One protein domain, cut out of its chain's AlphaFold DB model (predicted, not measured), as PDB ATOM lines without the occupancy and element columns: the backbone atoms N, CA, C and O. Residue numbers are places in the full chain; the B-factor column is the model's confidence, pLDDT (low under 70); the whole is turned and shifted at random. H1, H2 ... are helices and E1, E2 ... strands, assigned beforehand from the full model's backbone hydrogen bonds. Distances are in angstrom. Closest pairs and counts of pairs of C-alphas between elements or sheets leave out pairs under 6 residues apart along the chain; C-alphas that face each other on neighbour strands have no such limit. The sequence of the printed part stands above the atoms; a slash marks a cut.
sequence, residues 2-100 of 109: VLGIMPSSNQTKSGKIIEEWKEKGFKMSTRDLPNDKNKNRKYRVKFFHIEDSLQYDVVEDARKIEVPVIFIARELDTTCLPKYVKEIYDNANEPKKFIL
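What this domain is: This is residues 2 to 100 of the 109 residues of an uncharacterized protein of Candidatus Pacearchaeota archaeon CG_4_9_14_0_8_um_filter_35_24 (UniProt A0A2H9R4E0). Two lobes stand at opposite ends of a loose frame: a small parallel sheet, E1 E4 E5, with H4 covering one face and H3 packed on H4, and a long twisted hairpin, E2 and E3, with H1 near its base. Residues 6 to 14 and the stretch with H2 link the lobes. The printed part has 99 residues, in the order E1 H1 E2 E3 H2 H3 E4 H4 E5, mixed helices and strands. It is loose, with a radius of gyration of the C-alphas of 16.0 A and spans of 42 by 33 by 19 A.

Where its parts are: The sheet has E1, residues 3 to 5, from C-alpha 3 at (54.158, 34.560, -0.204); E4, residues 69 to 74, 16.6 A; and E5, residues 96 to 100, 13.6 A, ending at C-alpha 100 at (69.594, 29.967, -3.315). H4 is residues 82 to 91, 14.5 A, and H3 residues 58 to 62. H1 is residues 15 to 24, 14.4 A; E2 is 26 to 33, 21.3 A; E3 is 36 to 46, 25.7 A, and bends by 72 degrees at residue 39; H2 is 48 to 53.

How they stand to each other: E4 is the inner strand, parallel to E1 (N 70 and O 3, 2.8 A) and to E5 (N 71 and O 97, 2.8 A). H4 is on this sheet at a height of 8.8 A, a two-layer arrangement with helices on one face; it lies over E4, only just not over E5 too, and runs along the strands at 12 degrees to E4 on the local plane. E4, H4 and E5 form a strand-helix-strand unit, two parallel strands joined through a helix, with a right-handed crossover. H3 touches H4, closest C-alphas Val 59 and Ile 88, 5.2 A. E2 and E3 are an antiparallel hairpin, with N 29 and O 43 at 2.9 A, within hydrogen-bond range. The closest C-alphas of H1 and E2 are Trp 21 and Lys 27, 5.7 A. H1 and H2 are close but not clearly touching, C-alphas of Ile 18 and Ile 50 7.8 A apart, at a shallow tilt of 26 degrees, opposite ways. H2 and H3 are apart. In H1, H2, H3 and H4 every O i to N i+4 pair is within hydrogen-bond range.

The domain as a whole: The two farthest C-alphas, Lys 24 and Pro 95, are 43.6 A apart. The printed part has no cut, and no link is long. Mean pLDDT of the printed part is 88.6; residues 8 to 14 are under 70.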
ATOM      1  N   VAL A   2      50.448  32.623  -2.490       70.62
ATOM      2  CA  VAL A   2      51.837  32.229  -2.182       70.62
ATOM      3  C   VAL A   2      52.610  33.489  -1.807       70.62
ATOM      4  O   VAL A   2      52.497  34.492  -2.510       70.62
ATOM      5  N   LEU A   3      53.365  33.442  -0.709       80.56
ATOM      6  CA  LEU A   3      54.158  34.560  -0.204       80.56
ATOM      7  C   LEU A   3      55.638  34.367  -0.574       80.56
ATOM      8  O   LEU A   3      56.228  33.340  -0.254       80.56
ATOM      9  N   GLY A   4      56.248  35.351  -1.237       76.56
ATOM     10  CA  GLY A   4      57.693  35.392  -1.477       76.56
ATOM     11  C   GLY A   4      58.353  36.427  -0.573       76.56
ATOM     12  O   GLY A   4      57.966  37.594  -0.621       76.56
ATOM     13  N   ILE A   5      59.332  36.021   0.240       80.12
ATOM     14  CA  ILE A   5      60.043  36.920   1.163       80.12
ATOM     15  C   ILE A   5      61.564  36.747   1.093       80.12
ATOM     16  O   ILE A   5      62.087  35.652   0.879       80.12
ATOM     17  N   MET A   6      62.271  37.856   1.323       73.81
ATOM     18  CA  MET A   6      63.721  37.927   1.547       73.81
ATOM     19  C   MET A   6      63.968  38.492   2.954       73.81
ATOM     20  O   MET A   6      64.245  39.683   3.104       73.81
ATOM     21  N   PRO A   7      63.754  37.687   4.008       73.38
ATOM     22  CA  PRO A   7      63.790  38.190   5.371       73.38
ATOM     23  C   PRO A   7      65.228  38.435   5.841       73.38
ATOM     24  O   PRO A   7      66.133  37.659   5.542       73.38
ATOM     25  N   SER A   8      65.419  39.487   6.635       66.44
ATOM     26  CA  SER A   8      66.681  39.776   7.318       66.44
ATOM     27  C   SER A   8      66.560  39.512   8.814       66.44
ATOM     28  O   SER A   8      65.583  39.926   9.432       66.44
ATOM     29  N   SER A   9      67.579  38.894   9.405       64.88
ATOM     30  CA  SER A   9      67.654  38.662  10.848       64.88
ATOM     31  C   SER A   9      68.477  39.742  11.554       64.88
ATOM     32  O   SER A   9      69.522  40.181  11.058       64.88
ATOM     33  N   ASN A  10      68.048  40.120  12.762       64.56
ATOM     34  CA  ASN A  10      68.822  40.975  13.666       64.56
ATOM     35  C   ASN A  10      70.158  40.341  14.091       64.56
ATOM     36  O   ASN A  10      71.056  41.068  14.513       64.56
ATOM     37  N   GLN A  11      70.339  39.030  13.899       59.53
ATOM     38  CA  GLN A  11      71.599  38.321  14.156       59.53
ATOM     39  C   GLN A  11      72.774  38.799  13.286       59.53
ATOM     40  O   GLN A  11      73.928  38.472  13.560       59.53
ATOM     41  N   THR A  12      72.511  39.601  12.252       56.56
ATOM     42  CA  THR A  12      73.550  40.311  11.489       56.56
ATOM     43  C   THR A  12      74.270  41.395  12.305       56.56
ATOM     44  O   THR A  12      75.323  41.879  11.888       56.56
ATOM     45  N   LYS A  13      73.735  41.801  13.465       65.56
ATOM     46  CA  LYS A  13      74.254  42.907  14.280       65.56
ATOM     47  C   LYS A  13      74.932  42.352  15.539       65.56
ATOM     48  O   LYS A  13      74.283  41.743  16.379       65.56
ATOM     49  N   SER A  14      76.241  42.571  15.690       69.94
ATOM     50  CA  SER A  14      76.959  42.195  16.917       69.94
ATOM     51  C   SER A  14      76.613  43.136  18.079       69.94
ATOM     52  O   SER A  14      76.361  44.323  17.859       69.94
ATOM     53  N   GLY A  15      76.643  42.633  19.322       79.50
ATOM     54  CA  GLY A  15      76.332  43.429  20.523       79.50
ATOM     55  C   GLY A  15      77.166  44.711  20.629       79.50
ATOM     56  O   GLY A  15      76.624  45.786  20.859       79.50
ATOM     57  N   LYS A  16      78.457  44.626  20.287       83.19
ATOM     58  CA  LYS A  16      79.368  45.779  20.244       83.19
ATOM     59  C   LYS A  16      78.918  46.873  19.262       83.19
ATOM     60  O   LYS A  16      79.004  48.054  19.571       83.19
ATOM     61  N   ILE A  17      78.405  46.500  18.083       82.50
ATOM     62  CA  ILE A  17      77.899  47.473  17.095       82.50
ATOM     63  C   ILE A  17      76.656  48.193  17.631       82.50
ATOM     64  O   ILE A  17      76.464  49.377  17.353       82.50
ATOM     65  N   ILE A  18      75.804  47.486  18.379       86.88
ATOM     66  CA  ILE A  18      74.599  48.063  18.984       86.88
ATOM     67  C   ILE A  18      74.981  49.042  20.101       86.88
ATOM     68  O   ILE A  18      74.433  50.141  20.136       86.88
ATOM     69  N   GLU A  19      75.944  48.690  20.955       90.38
ATOM     70  CA  GLU A  19      76.464  49.568  22.013       90.38
ATOM     71  C   GLU A  19      77.063  50.858  21.441       90.38
ATOM     72  O   GLU A  19      76.648  51.951  21.824       90.38
ATOM     73  N   GLU A  20      77.939  50.752  20.438       89.88
ATOM     74  CA  GLU A  20      78.532  51.925  19.782       89.88
ATOM     75  C   GLU A  20      77.474  52.829  19.127       89.88
ATOM     76  O   GLU A  20      77.614  54.056  19.092       89.88
ATOM     77  N   TRP A  21      76.408  52.239  18.579       90.69
ATOM     78  CA  TRP A  21      75.293  52.991  18.009       90.69
ATOM     79  C   TRP A  21      74.467  53.667  19.112       90.69
ATOM     80  O   TRP A  21      74.081  54.827  18.954       90.69
ATOM     81  N   LYS A  22      74.246  52.992  20.245       92.62
ATOM     82  CA  LYS A  22      73.542  53.550  21.407       92.62
ATOM     83  C   LYS A  22      74.267  54.774  21.960       92.62
ATOM     84  O   LYS A  22      73.641  55.815  22.128       92.62
ATOM     85  N   GLU A  23      75.580  54.678  22.159       94.38
ATOM     86  CA  GLU A  23      76.410  55.782  22.662       94.38
ATOM     87  C   GLU A  23      76.415  56.992  21.718       94.38
ATOM     88  O   GLU A  23      76.282  58.133  22.156       94.38
ATOM     89  N   LYS A  24      76.530  56.758  20.405       93.94
ATOM     90  CA  LYS A  24      76.556  57.832  19.395       93.94
ATOM     91  C   LYS A  24      75.167  58.394  19.073       93.94
ATOM     92  O   LYS A  24      75.064  59.440  18.433       93.94
ATOM     93  N   GLY A  25      74.098  57.674  19.413       94.56
ATOM     94  CA  GLY A  25      72.713  57.969  19.031       94.56
ATOM     95  C   GLY A  25      72.394  57.759  17.541       94.56
ATOM     96  O   GLY A  25      71.229  57.844  17.134       94.56
ATOM     97  N   PHE A  26      73.393  57.478  16.696       92.88
ATOM     98  CA  PHE A  26      73.221  57.195  15.270       92.88
ATOM     99  C   PHE A  26      74.363  56.345  14.682       92.88
ATOM    100  O   PHE A  26      75.492  56.362  15.167       92.88
ATOM    101  N   LYS A  27      74.076  55.662  13.568       92.56
ATOM    102  CA  LYS A  27      75.045  54.977  12.707       92.56
ATOM    103  C   LYS A  27      75.119  55.705  11.373       92.56
ATOM    104  O   LYS A  27      74.092  56.058  10.790       92.56
ATOM    105  N   MET A  28      76.333  55.920  10.879       93.19
ATOM    106  CA  MET A  28      76.532  56.383   9.508       93.19
ATOM    107  C   MET A  28      76.270  55.221   8.550       93.19
ATOM    108  O   MET A  28      76.906  54.174   8.652       93.19
ATOM    109  N   SER A  29      75.331  55.414   7.632       90.19
ATOM    110  CA  SER A  29      75.049  54.494   6.535       90.19
ATOM    111  C   SER A  29      75.315  55.182   5.203       90.19
ATOM    112  O   SER A  29      75.427  56.412   5.127       90.19
ATOM    113  N   THR A  30      75.424  54.380   4.153       90.19
ATOM    114  CA  THR A  30      75.721  54.848   2.803       90.19
ATOM    115  C   THR A  30      74.765  54.197   1.816       90.19
ATOM    116  O   THR A  30      74.452  53.014   1.944       90.19
ATOM    117  N   ARG A  31      74.273  54.981   0.859       84.94
ATOM    118  CA  ARG A  31      73.425  54.523  -0.247       84.94
ATOM    119  C   ARG A  31      73.937  55.107  -1.551       84.94
ATOM    120  O   ARG A  31      74.396  56.248  -1.553       84.94
ATOM    121  N   ASP A  32      73.853  54.328  -2.608       85.12
ATOM    122  CA  ASP A  32      74.070  54.756  -3.982       85.12
ATOM    123  C   ASP A  32      73.010  55.779  -4.420       85.12
ATOM    124  O   ASP A  32      71.949  55.926  -3.802       85.12
ATOM    125  N   LEU A  33      73.329  56.563  -5.450       82.50
ATOM    126  CA  LEU A  33      72.405  57.527  -6.038       82.50
ATOM    127  C   LEU A  33      71.804  56.970  -7.336       82.50
ATOM    128  O   LEU A  33      72.549  56.484  -8.186       82.50
ATOM    129  N   PRO A  34      70.485  57.136  -7.565       79.31
ATOM    130  CA  PRO A  34      69.807  56.559  -8.731       79.31
ATOM    131  C   PRO A  34      70.357  57.070 -10.071       79.31
ATOM    132  O   PRO A  34      70.327  56.354 -11.065       79.31
ATOM    133  N   ASN A  35      70.904  58.289 -10.089       82.94
ATOM    134  CA  ASN A  35      71.437  58.919 -11.299       82.94
ATOM    135  C   ASN A  35      72.953  58.722 -11.475       82.94
ATOM    136  O   ASN A  35      73.499  59.136 -12.495       82.94
ATOM    137  N   ASP A  36      73.649  58.153 -10.486       83.38
ATOM    138  CA  ASP A  36      75.101  57.967 -10.531       83.38
ATOM    139  C   ASP A  36      75.530  56.849  -9.570       83.38
ATOM    140  O   ASP A  36      75.756  57.081  -8.380       83.38
ATOM    141  N   LYS A  37      75.677  55.631 -10.109       76.31
ATOM    142  CA  LYS A  37      76.074  54.428  -9.352       76.31
ATOM    143  C   LYS A  37      77.473  54.522  -8.728       76.31
ATOM    144  O   LYS A  37      77.802  53.725  -7.858       76.31
ATOM    145  N   ASN A  38      78.294  55.490  -9.146       82.50
ATOM    146  CA  ASN A  38      79.621  55.718  -8.571       82.50
ATOM    147  C   ASN A  38      79.592  56.719  -7.409       82.50
ATOM    148  O   ASN A  38      80.608  56.927  -6.740       82.50
ATOM    149  N   LYS A  39      78.444  57.360  -7.156       88.62
ATOM    150  CA  LYS A  39      78.275  58.301  -6.053       88.62
ATOM    151  C   LYS A  39      77.410  57.704  -4.965       88.62
ATOM    152  O   LYS A  39      76.282  57.283  -5.188       88.62
ATOM    153  N   ASN A  40      77.929  57.805  -3.748       89.81
ATOM    154  CA  ASN A  40      77.227  57.391  -2.552       89.81
ATOM    155  C   ASN A  40      76.891  58.601  -1.676       89.81
ATOM    156  O   ASN A  40      77.727  59.477  -1.439       89.81
ATOM    157  N   ARG A  41      75.675  58.629  -1.132       91.44
ATOM    158  CA  ARG A  41      75.242  59.576  -0.107       91.44
ATOM    159  C   ARG A  41      75.376  58.943   1.271       91.44
ATOM    160  O   ARG A  41      74.810  57.886   1.548       91.44
ATOM    161  N   LYS A  42      76.085  59.636   2.160       94.56
ATOM    162  CA  LYS A  42      76.126  59.315   3.589       94.56
ATOM    163  C   LYS A  42      74.891  59.880   4.286       94.56
ATOM    164  O   LYS A  42      74.504  61.023   4.042       94.56
ATOM    165  N   TYR A  43      74.295  59.104   5.181       93.81
ATOM    166  CA  TYR A  43      73.162  59.532   5.999       93.81
ATOM    167  C   TYR A  43      73.226  58.891   7.385       93.81
ATOM    168  O   TYR A  43      73.937  57.910   7.607       93.81
ATOM    169  N   ARG A  44      72.505  59.487   8.338       95.44
ATOM    170  CA  ARG A  44      72.432  59.004   9.718       95.44
ATOM    171  C   ARG A  44      71.199  58.133   9.887       95.44
ATOM    172  O   ARG A  44      70.092  58.582   9.601       95.44
ATOM    173  N   VAL A  45      71.389  56.930  10.409       93.56
ATOM    174  CA  VAL A  45      70.301  56.083  10.902       93.56
ATOM    175  C   VAL A  45      70.269  56.243  12.417       93.56
ATOM    176  O   VAL A  45      71.264  55.962  13.085       93.56
ATOM    177  N   LYS A  46      69.174  56.771  12.967       95.06
ATOM    178  CA  LYS A  46      69.061  57.019  14.413       95.06
ATOM    179  C   LYS A  46      68.930  55.704  15.186       95.06
ATOM    180  O   LYS A  46      68.430  54.724  14.642       95.06
ATOM    181  N   PHE A  47      69.360  55.703  16.447       92.31
ATOM    182  CA  PHE A  47      69.333  54.511  17.301       92.31
ATOM    183  C   PHE A  47      67.925  53.934  17.515       92.31
ATOM    184  O   PHE A  47      67.795  52.716  17.549       92.31
ATOM    185  N   PHE A  48      66.874  54.765  17.515       93.50
ATOM    186  CA  PHE A  48      65.489  54.285  17.649       93.50
ATOM    187  C   PHE A  48      65.106  53.233  16.594       93.50
ATOM    188  O   PHE A  48      64.261  52.388  16.849       93.50
ATOM    189  N   HIS A  49      65.743  53.246  15.415       91.12
ATOM    190  CA  HIS A  49      65.539  52.214  14.397       91.12
ATOM    191  C   HIS A  49      65.966  50.823  14.890       91.12
ATOM    192  O   HIS A  49      65.351  49.821  14.537       91.12
ATOM    193  N   ILE A  50      67.027  50.752  15.700       88.62
ATOM    194  CA  ILE A  50      67.446  49.506  16.340       88.62
ATOM    195  C   ILE A  50      66.489  49.124  17.456       88.62
ATOM    196  O   ILE A  50      66.084  47.966  17.490       88.62
ATOM    197  N   GLU A  51      66.110  50.070  18.316       90.31
ATOM    198  CA  GLU A  51      65.148  49.829  19.403       90.31
ATOM    199  C   GLU A  51      63.824  49.267  18.879       90.31
ATOM    200  O   GLU A  51      63.287  48.322  19.443       90.31
ATOM    201  N   ASP A  52      63.346  49.800  17.758       91.56
ATOM    202  CA  ASP A  52      62.186  49.279  17.042       91.56
ATOM    203  C   ASP A  52      62.446  47.864  16.507       91.56
ATOM    204  O   ASP A  52      61.728  46.927  16.841       91.56
ATOM    205  N   SER A  53      63.550  47.662  15.774       88.12
ATOM    206  CA  SER A  53      63.871  46.351  15.191       88.12
ATOM    207  C   SER A  53      64.035  45.228  16.220       88.12
ATOM    208  O   SER A  53      63.757  44.079  15.894       88.12
ATOM    209  N   LEU A  54      64.491  45.537  17.441       87.94
ATOM    210  CA  LEU A  54      64.729  44.562  18.511       87.94
ATOM    211  C   LEU A  54      63.440  44.014  19.139       87.94
ATOM    212  O   LEU A  54      63.505  43.022  19.857       87.94
ATOM    213  N   GLN A  55      62.288  44.630  18.872       90.75
ATOM    214  CA  GLN A  55      60.989  44.147  19.353       90.75
ATOM    215  C   GLN A  55      60.459  42.957  18.542       90.75
ATOM    216  O   GLN A  55      59.491  42.322  18.954       90.75
ATOM    217  N   TYR A  56      61.085  42.656  17.403       89.38
ATOM    218  CA  TYR A  56      60.640  41.630  16.470       89.38
ATOM    219  C   TYR A  56      61.615  40.456  16.422       89.38
ATOM    220  O   TYR A  56      62.835  40.637  16.338       89.38
ATOM    221  N   ASP A  57      61.054  39.250  16.393       90.38
ATOM    222  CA  ASP A  57      61.785  38.008  16.177       90.38
ATOM    223  C   ASP A  57      61.258  37.327  14.915       90.38
ATOM    224  O   ASP A  57      60.212  36.678  14.902       90.38
ATOM    225  N   VAL A  58      62.018  37.477  13.833       90.06
ATOM    226  CA  VAL A  58      61.658  36.929  12.525       90.06
ATOM    227  C   VAL A  58      61.597  35.398  12.513       90.06
ATOM    228  O   VAL A  58      60.873  34.830  11.697       90.06
ATOM    229  N   VAL A  59      62.335  34.715  13.396       91.81
ATOM    230  CA  VAL A  59      62.318  33.249  13.483       91.81
ATOM    231  C   VAL A  59      61.011  32.790  14.122       91.81
ATOM    232  O   VAL A  59      60.344  31.903  13.588       91.81
ATOM    233  N   GLU A  60      60.602  33.435  15.215       93.62
ATOM    234  CA  GLU A  60      59.314  33.156  15.855       93.62
ATOM    235  C   GLU A  60      58.128  33.579  14.981       93.62
ATOM    236  O   GLU A  60      57.115  32.883  14.929       93.62
ATOM    237  N   ASP A  61      58.239  34.682  14.243       92.81
ATOM    238  CA  ASP A  61      57.175  35.128  13.342       92.81
ATOM    239  C   ASP A  61      57.025  34.218  12.116       92.81
ATOM    240  O   ASP A  61      55.903  33.963  11.677       92.81
ATOM    241  N   ALA A  62      58.117  33.644  11.600       93.19
ATOM    242  CA  ALA A  62      58.054  32.683  10.498       93.19
ATOM    243  C   ALA A  62      57.256  31.413  10.853       93.19
ATOM    244  O   ALA A  62      56.609  30.832   9.979       93.19
ATOM    245  N   ARG A  63      57.235  31.015  12.132       95.00
ATOM    246  CA  ARG A  63      56.411  29.902  12.649       95.00
ATOM    247  C   ARG A  63      54.918  30.210  12.696       95.00
ATOM    248  O   ARG A  63      54.118  29.299  12.868       95.00
ATOM    249  N   LYS A  64      54.524  31.477  12.576       95.38
ATOM    250  CA  LYS A  64      53.115  31.898  12.593       95.38
ATOM    251  C   LYS A  64      52.515  31.963  11.189       95.38
ATOM    252  O   LYS A  64      51.325  32.211  11.045       95.38
ATOM    253  N   ILE A  65      53.328  31.778  10.147       94.62
ATOM    254  CA  ILE A  65      52.860  31.823   8.764       94.62
ATOM    255  C   ILE A  65      52.192  30.486   8.419       94.62
ATOM    256  O   ILE A  65      52.805  29.428   8.539       94.62
ATOM    257  N   GLU A  66      50.935  30.546   7.979       95.38
ATOM    258  CA  GLU A  66      50.114  29.370   7.632       95.38
ATOM    259  C   GLU A  66      49.917  29.192   6.115       95.38
ATOM    260  O   GLU A  66      49.321  28.220   5.655       95.38
ATOM    261  N   VAL A  67      50.397  30.145   5.314       95.50
ATOM    262  CA  VAL A  67      50.313  30.101   3.848       95.50
ATOM    263  C   VAL A  67      51.618  29.584   3.240       95.50
ATOM    264  O   VAL A  67      52.667  29.739   3.857       95.50
ATOM    265  N   PRO A  68      51.599  29.041   2.008       97.25
ATOM    266  CA  PRO A  68      52.821  28.637   1.328       97.25
ATOM    267  C   PRO A  68      53.845  29.774   1.194       97.25
ATOM    268  O   PRO A  68      53.500  30.849   0.686       97.25
ATOM    269  N   VAL A  69      55.105  29.522   1.573       96.50
ATOM    270  CA  VAL A  69      56.178  30.536   1.554       96.50
ATOM    271  C   VAL A  69      57.366  30.118   0.694       96.50
ATOM    272  O   VAL A  69      57.860  28.993   0.771       96.50
ATOM    273  N   ILE A  70      57.883  31.059  -0.092       96.75
ATOM    274  CA  ILE A  70      59.159  30.941  -0.794       96.75
ATOM    275  C   ILE A  70      60.167  31.888  -0.141       96.75
ATOM    276  O   ILE A  70      59.991  33.107  -0.141       96.75
ATOM    277  N   PHE A  71      61.246  31.310   0.372       95.31
ATOM    278  CA  PHE A  71      62.402  32.008   0.913       95.31
ATOM    279  C   PHE A  71      63.480  32.091  -0.157       95.31
ATOM    280  O   PHE A  71      63.913  31.065  -0.689       95.31
ATOM    281  N   ILE A  72      63.921  33.306  -0.468       93.25
ATOM    282  CA  ILE A  72      64.943  33.540  -1.488       93.25
ATOM    283  C   ILE A  72      66.196  34.092  -0.814       93.25
ATOM    284  O   ILE A  72      66.153  35.115  -0.136       93.25
ATOM    285  N   ALA A  73      67.315  33.410  -1.025       93.12
ATOM    286  CA  ALA A  73      68.639  33.797  -0.571       93.12
ATOM    287  C   ALA A  73      69.590  33.919  -1.766       93.12
ATOM    288  O   ALA A  73      69.342  33.372  -2.848       93.12
ATOM    289  N   ARG A  74      70.704  34.622  -1.576       90.94
ATOM    290  CA  ARG A  74      71.719  34.809  -2.615       90.94
ATOM    291  C   ARG A  74      73.080  34.426  -2.083       90.94
ATOM    292  O   ARG A  74      73.398  34.712  -0.933       90.94
ATOM    293  N   GLU A  75      73.856  33.757  -2.920       93.62
ATOM    294  CA  GLU A  75      75.117  33.144  -2.514       93.62
ATOM    295  C   GLU A  75      76.153  34.170  -2.043       93.62
ATOM    296  O   GLU A  75      76.842  33.924  -1.056       93.62
ATOM    297  N   LEU A  76      76.229  35.330  -2.705       93.75
ATOM    298  CA  LEU A  76      77.247  36.349  -2.441       93.75
ATOM    299  C   LEU A  76      76.714  37.529  -1.610       93.75
ATOM    300  O   LEU A  76      77.353  38.581  -1.560       93.75
ATOM    301  N   ASP A  77      75.537  37.410  -0.981       90.00
ATOM    302  CA  ASP A  77      74.997  38.484  -0.139       90.00
ATOM    303  C   ASP A  77      75.799  38.604   1.166       90.00
ATOM    304  O   ASP A  77      75.819  37.690   1.990       90.00
ATOM    305  N   THR A  78      76.454  39.751   1.360       88.62
ATOM    306  CA  THR A  78      77.228  40.086   2.566       88.62
ATOM    307  C   THR A  78      76.456  40.948   3.569       88.62
ATOM    308  O   THR A  78      76.961  41.226   4.655       88.62
ATOM    309  N   THR A  79      75.253  41.400   3.213       85.38
ATOM    310  CA  THR A  79      74.377  42.239   4.045       85.38
ATOM    311  C   THR A  79      73.347  41.378   4.767       85.38
ATOM    312  O   THR A  79      73.199  41.471   5.984       85.38
ATOM    313  N   CYS A  80      72.668  40.502   4.027       86.31
ATOM    314  CA  CYS A  80      71.735  39.512   4.542       86.31
ATOM    315  C   CYS A  80      72.269  38.115   4.223       86.31
ATOM    316  O   CYS A  80      71.902  37.505   3.222       86.31
ATOM    317  N   LEU A  81      73.175  37.625   5.078       90.25
ATOM    318  CA  LEU A  81      73.886  36.373   4.817       90.25
ATOM    319  C   LEU A  81      72.895  35.224   4.542       90.25
ATOM    320  O   LEU A  81      71.975  35.021   5.342       90.25
ATOM    321  N   PRO A  82      73.106  34.413   3.486       92.38
ATOM    322  CA  PRO A  82      72.184  33.337   3.115       92.38
ATOM    323  C   PRO A  82      71.930  32.326   4.244       92.38
ATOM    324  O   PRO A  82      70.838  31.768   4.332       92.38
ATOM    325  N   LYS A  83      72.893  32.141   5.159       92.75
ATOM    326  CA  LYS A  83      72.724  31.296   6.353       92.75
ATOM    327  C   LYS A  83      71.572  31.744   7.265       92.75
ATOM    328  O   LYS A  83      70.887  30.893   7.814       92.75
ATOM    329  N   TYR A  84      71.324  33.050   7.392       91.06
ATOM    330  CA  TYR A  84      70.240  33.566   8.235       91.06
ATOM    331  C   TYR A  84      68.881  33.384   7.563       91.06
ATOM    332  O   TYR A  84      67.906  33.041   8.217       91.06
ATOM    333  N   VAL A  85      68.814  33.540   6.237       93.31
ATOM    334  CA  VAL A  85      67.591  33.221   5.486       93.31
ATOM    335  C   VAL A  85      67.272  31.731   5.612       93.31
ATOM    336  O   VAL A  85      66.113  31.355   5.781       93.31
ATOM    337  N   LYS A  86      68.306  30.881   5.563       95.25
ATOM    338  CA  LYS A  86      68.159  29.437   5.735       95.25
ATOM    339  C   LYS A  86      67.638  29.070   7.126       95.25
ATOM    340  O   LYS A  86      66.722  28.267   7.213       95.25
ATOM    341  N   GLU A  87      68.148  29.700   8.178       94.62
ATOM    342  CA  GLU A  87      67.661  29.508   9.549       94.62
ATOM    343  C   GLU A  87      66.165  29.828   9.688       94.62
ATOM    344  O   GLU A  87      65.415  29.066  10.299       94.62
ATOM    345  N   ILE A  88      65.705  30.924   9.078       94.88
ATOM    346  CA  ILE A  88      64.286  31.304   9.094       94.88
ATOM    347  C   ILE A  88      63.454  30.274   8.322       94.88
ATOM    348  O   ILE A  88      62.415  29.832   8.808       94.88
ATOM    349  N   TYR A  89      63.931  29.842   7.149       96.19
ATOM    350  CA  TYR A  89      63.299  28.767   6.384       96.19
ATOM    351  C   TYR A  89      63.188  27.477   7.205       96.19
ATOM    352  O   TYR A  89      62.121  26.869   7.237       96.19
ATOM    353  N   ASP A  90      64.252  27.062   7.893       96.56
ATOM    354  CA  ASP A  90      64.270  25.821   8.672       96.56
ATOM    355  C   ASP A  90      63.234  25.855   9.808       96.56
ATOM    356  O   ASP A  90      62.606  24.834  10.087       96.56
ATOM    357  N   ASN A  91      62.962  27.039  10.366       95.62
ATOM    358  CA  ASN A  91      61.973  27.250  11.425       95.62
ATOM    359  C   ASN A  91      60.538  27.528  10.940       95.62
ATOM    360  O   ASN A  91      59.628  27.484  11.760       95.62
ATOM    361  N   ALA A  92      60.303  27.810   9.657       96.56
ATOM    362  CA  ALA A  92      58.962  28.096   9.135       96.56
ATOM    363  C   ALA A  92      58.081  26.836   9.001       96.56
ATOM    364  O   ALA A  92      58.595  25.720   8.886       96.56
ATOM    365  N   ASN A  93      56.758  27.009   8.935       97.06
ATOM    366  CA  ASN A  93      55.826  25.907   8.663       97.06
ATOM    367  C   ASN A  93      55.830  25.485   7.186       97.06
ATOM    368  O   ASN A  93      56.226  26.241   6.298       97.06
ATOM    369  N   GLU A  94      55.352  24.269   6.922       96.44
ATOM    370  CA  GLU A  94      55.052  23.793   5.569       96.44
ATOM    371  C   GLU A  94      53.691  24.325   5.070       96.44
ATOM    372  O   GLU A  94      52.793  24.552   5.884       96.44
ATOM    373  N   PRO A  95      53.484  24.458   3.744       96.69
ATOM    374  CA  PRO A  95      54.444  24.177   2.675       96.69
ATOM    375  C   PRO A  95      55.436  25.331   2.449       96.69
ATOM    376  O   PRO A  95      55.041  26.484   2.268       96.69
ATOM    377  N   LYS A  96      56.734  25.023   2.378       97.38
ATOM    378  CA  LYS A  96      57.793  26.023   2.159       97.38
ATOM    379  C   LYS A  96      58.783  25.618   1.071       97.38
ATOM    380  O   LYS A  96      58.985  24.446   0.766       97.38
ATOM    381  N   LYS A  97      59.432  26.615   0.467       97.88
ATOM    382  CA  LYS A  97      60.517  26.416  -0.504       97.88
ATOM    383  C   LYS A  97      61.673  27.364  -0.229       97.88
ATOM    384  O   LYS A  97      61.459  28.548  -0.001       97.88
ATOM    385  N   PHE A  98      62.893  26.850  -0.323       97.12
ATOM    386  CA  PHE A  98      64.115  27.646  -0.269       97.12
ATOM    387  C   PHE A  98      64.763  27.720  -1.652       97.12
ATOM    388  O   PHE A  98      64.909  26.700  -2.328       97.12
ATOM    389  N   ILE A  99      65.157  28.920  -2.073       95.94
ATOM    390  CA  ILE A  99      65.861  29.168  -3.332       95.94
ATOM    391  C   ILE A  99      67.154  29.912  -3.013       95.94
ATOM    392  O   ILE A  99      67.111  31.036  -2.518       95.94
ATOM    393  N   LEU A 100      68.295  29.301  -3.331       95.06
ATOM    394  CA  LEU A 100      69.594  29.967  -3.315       95.06
ATOM    395  C   LEU A 100      69.967  30.359  -4.743       95.06
ATOM    396  O   LEU A 100      70.061  29.496  -5.612       95.06
TER     397      LEU A 100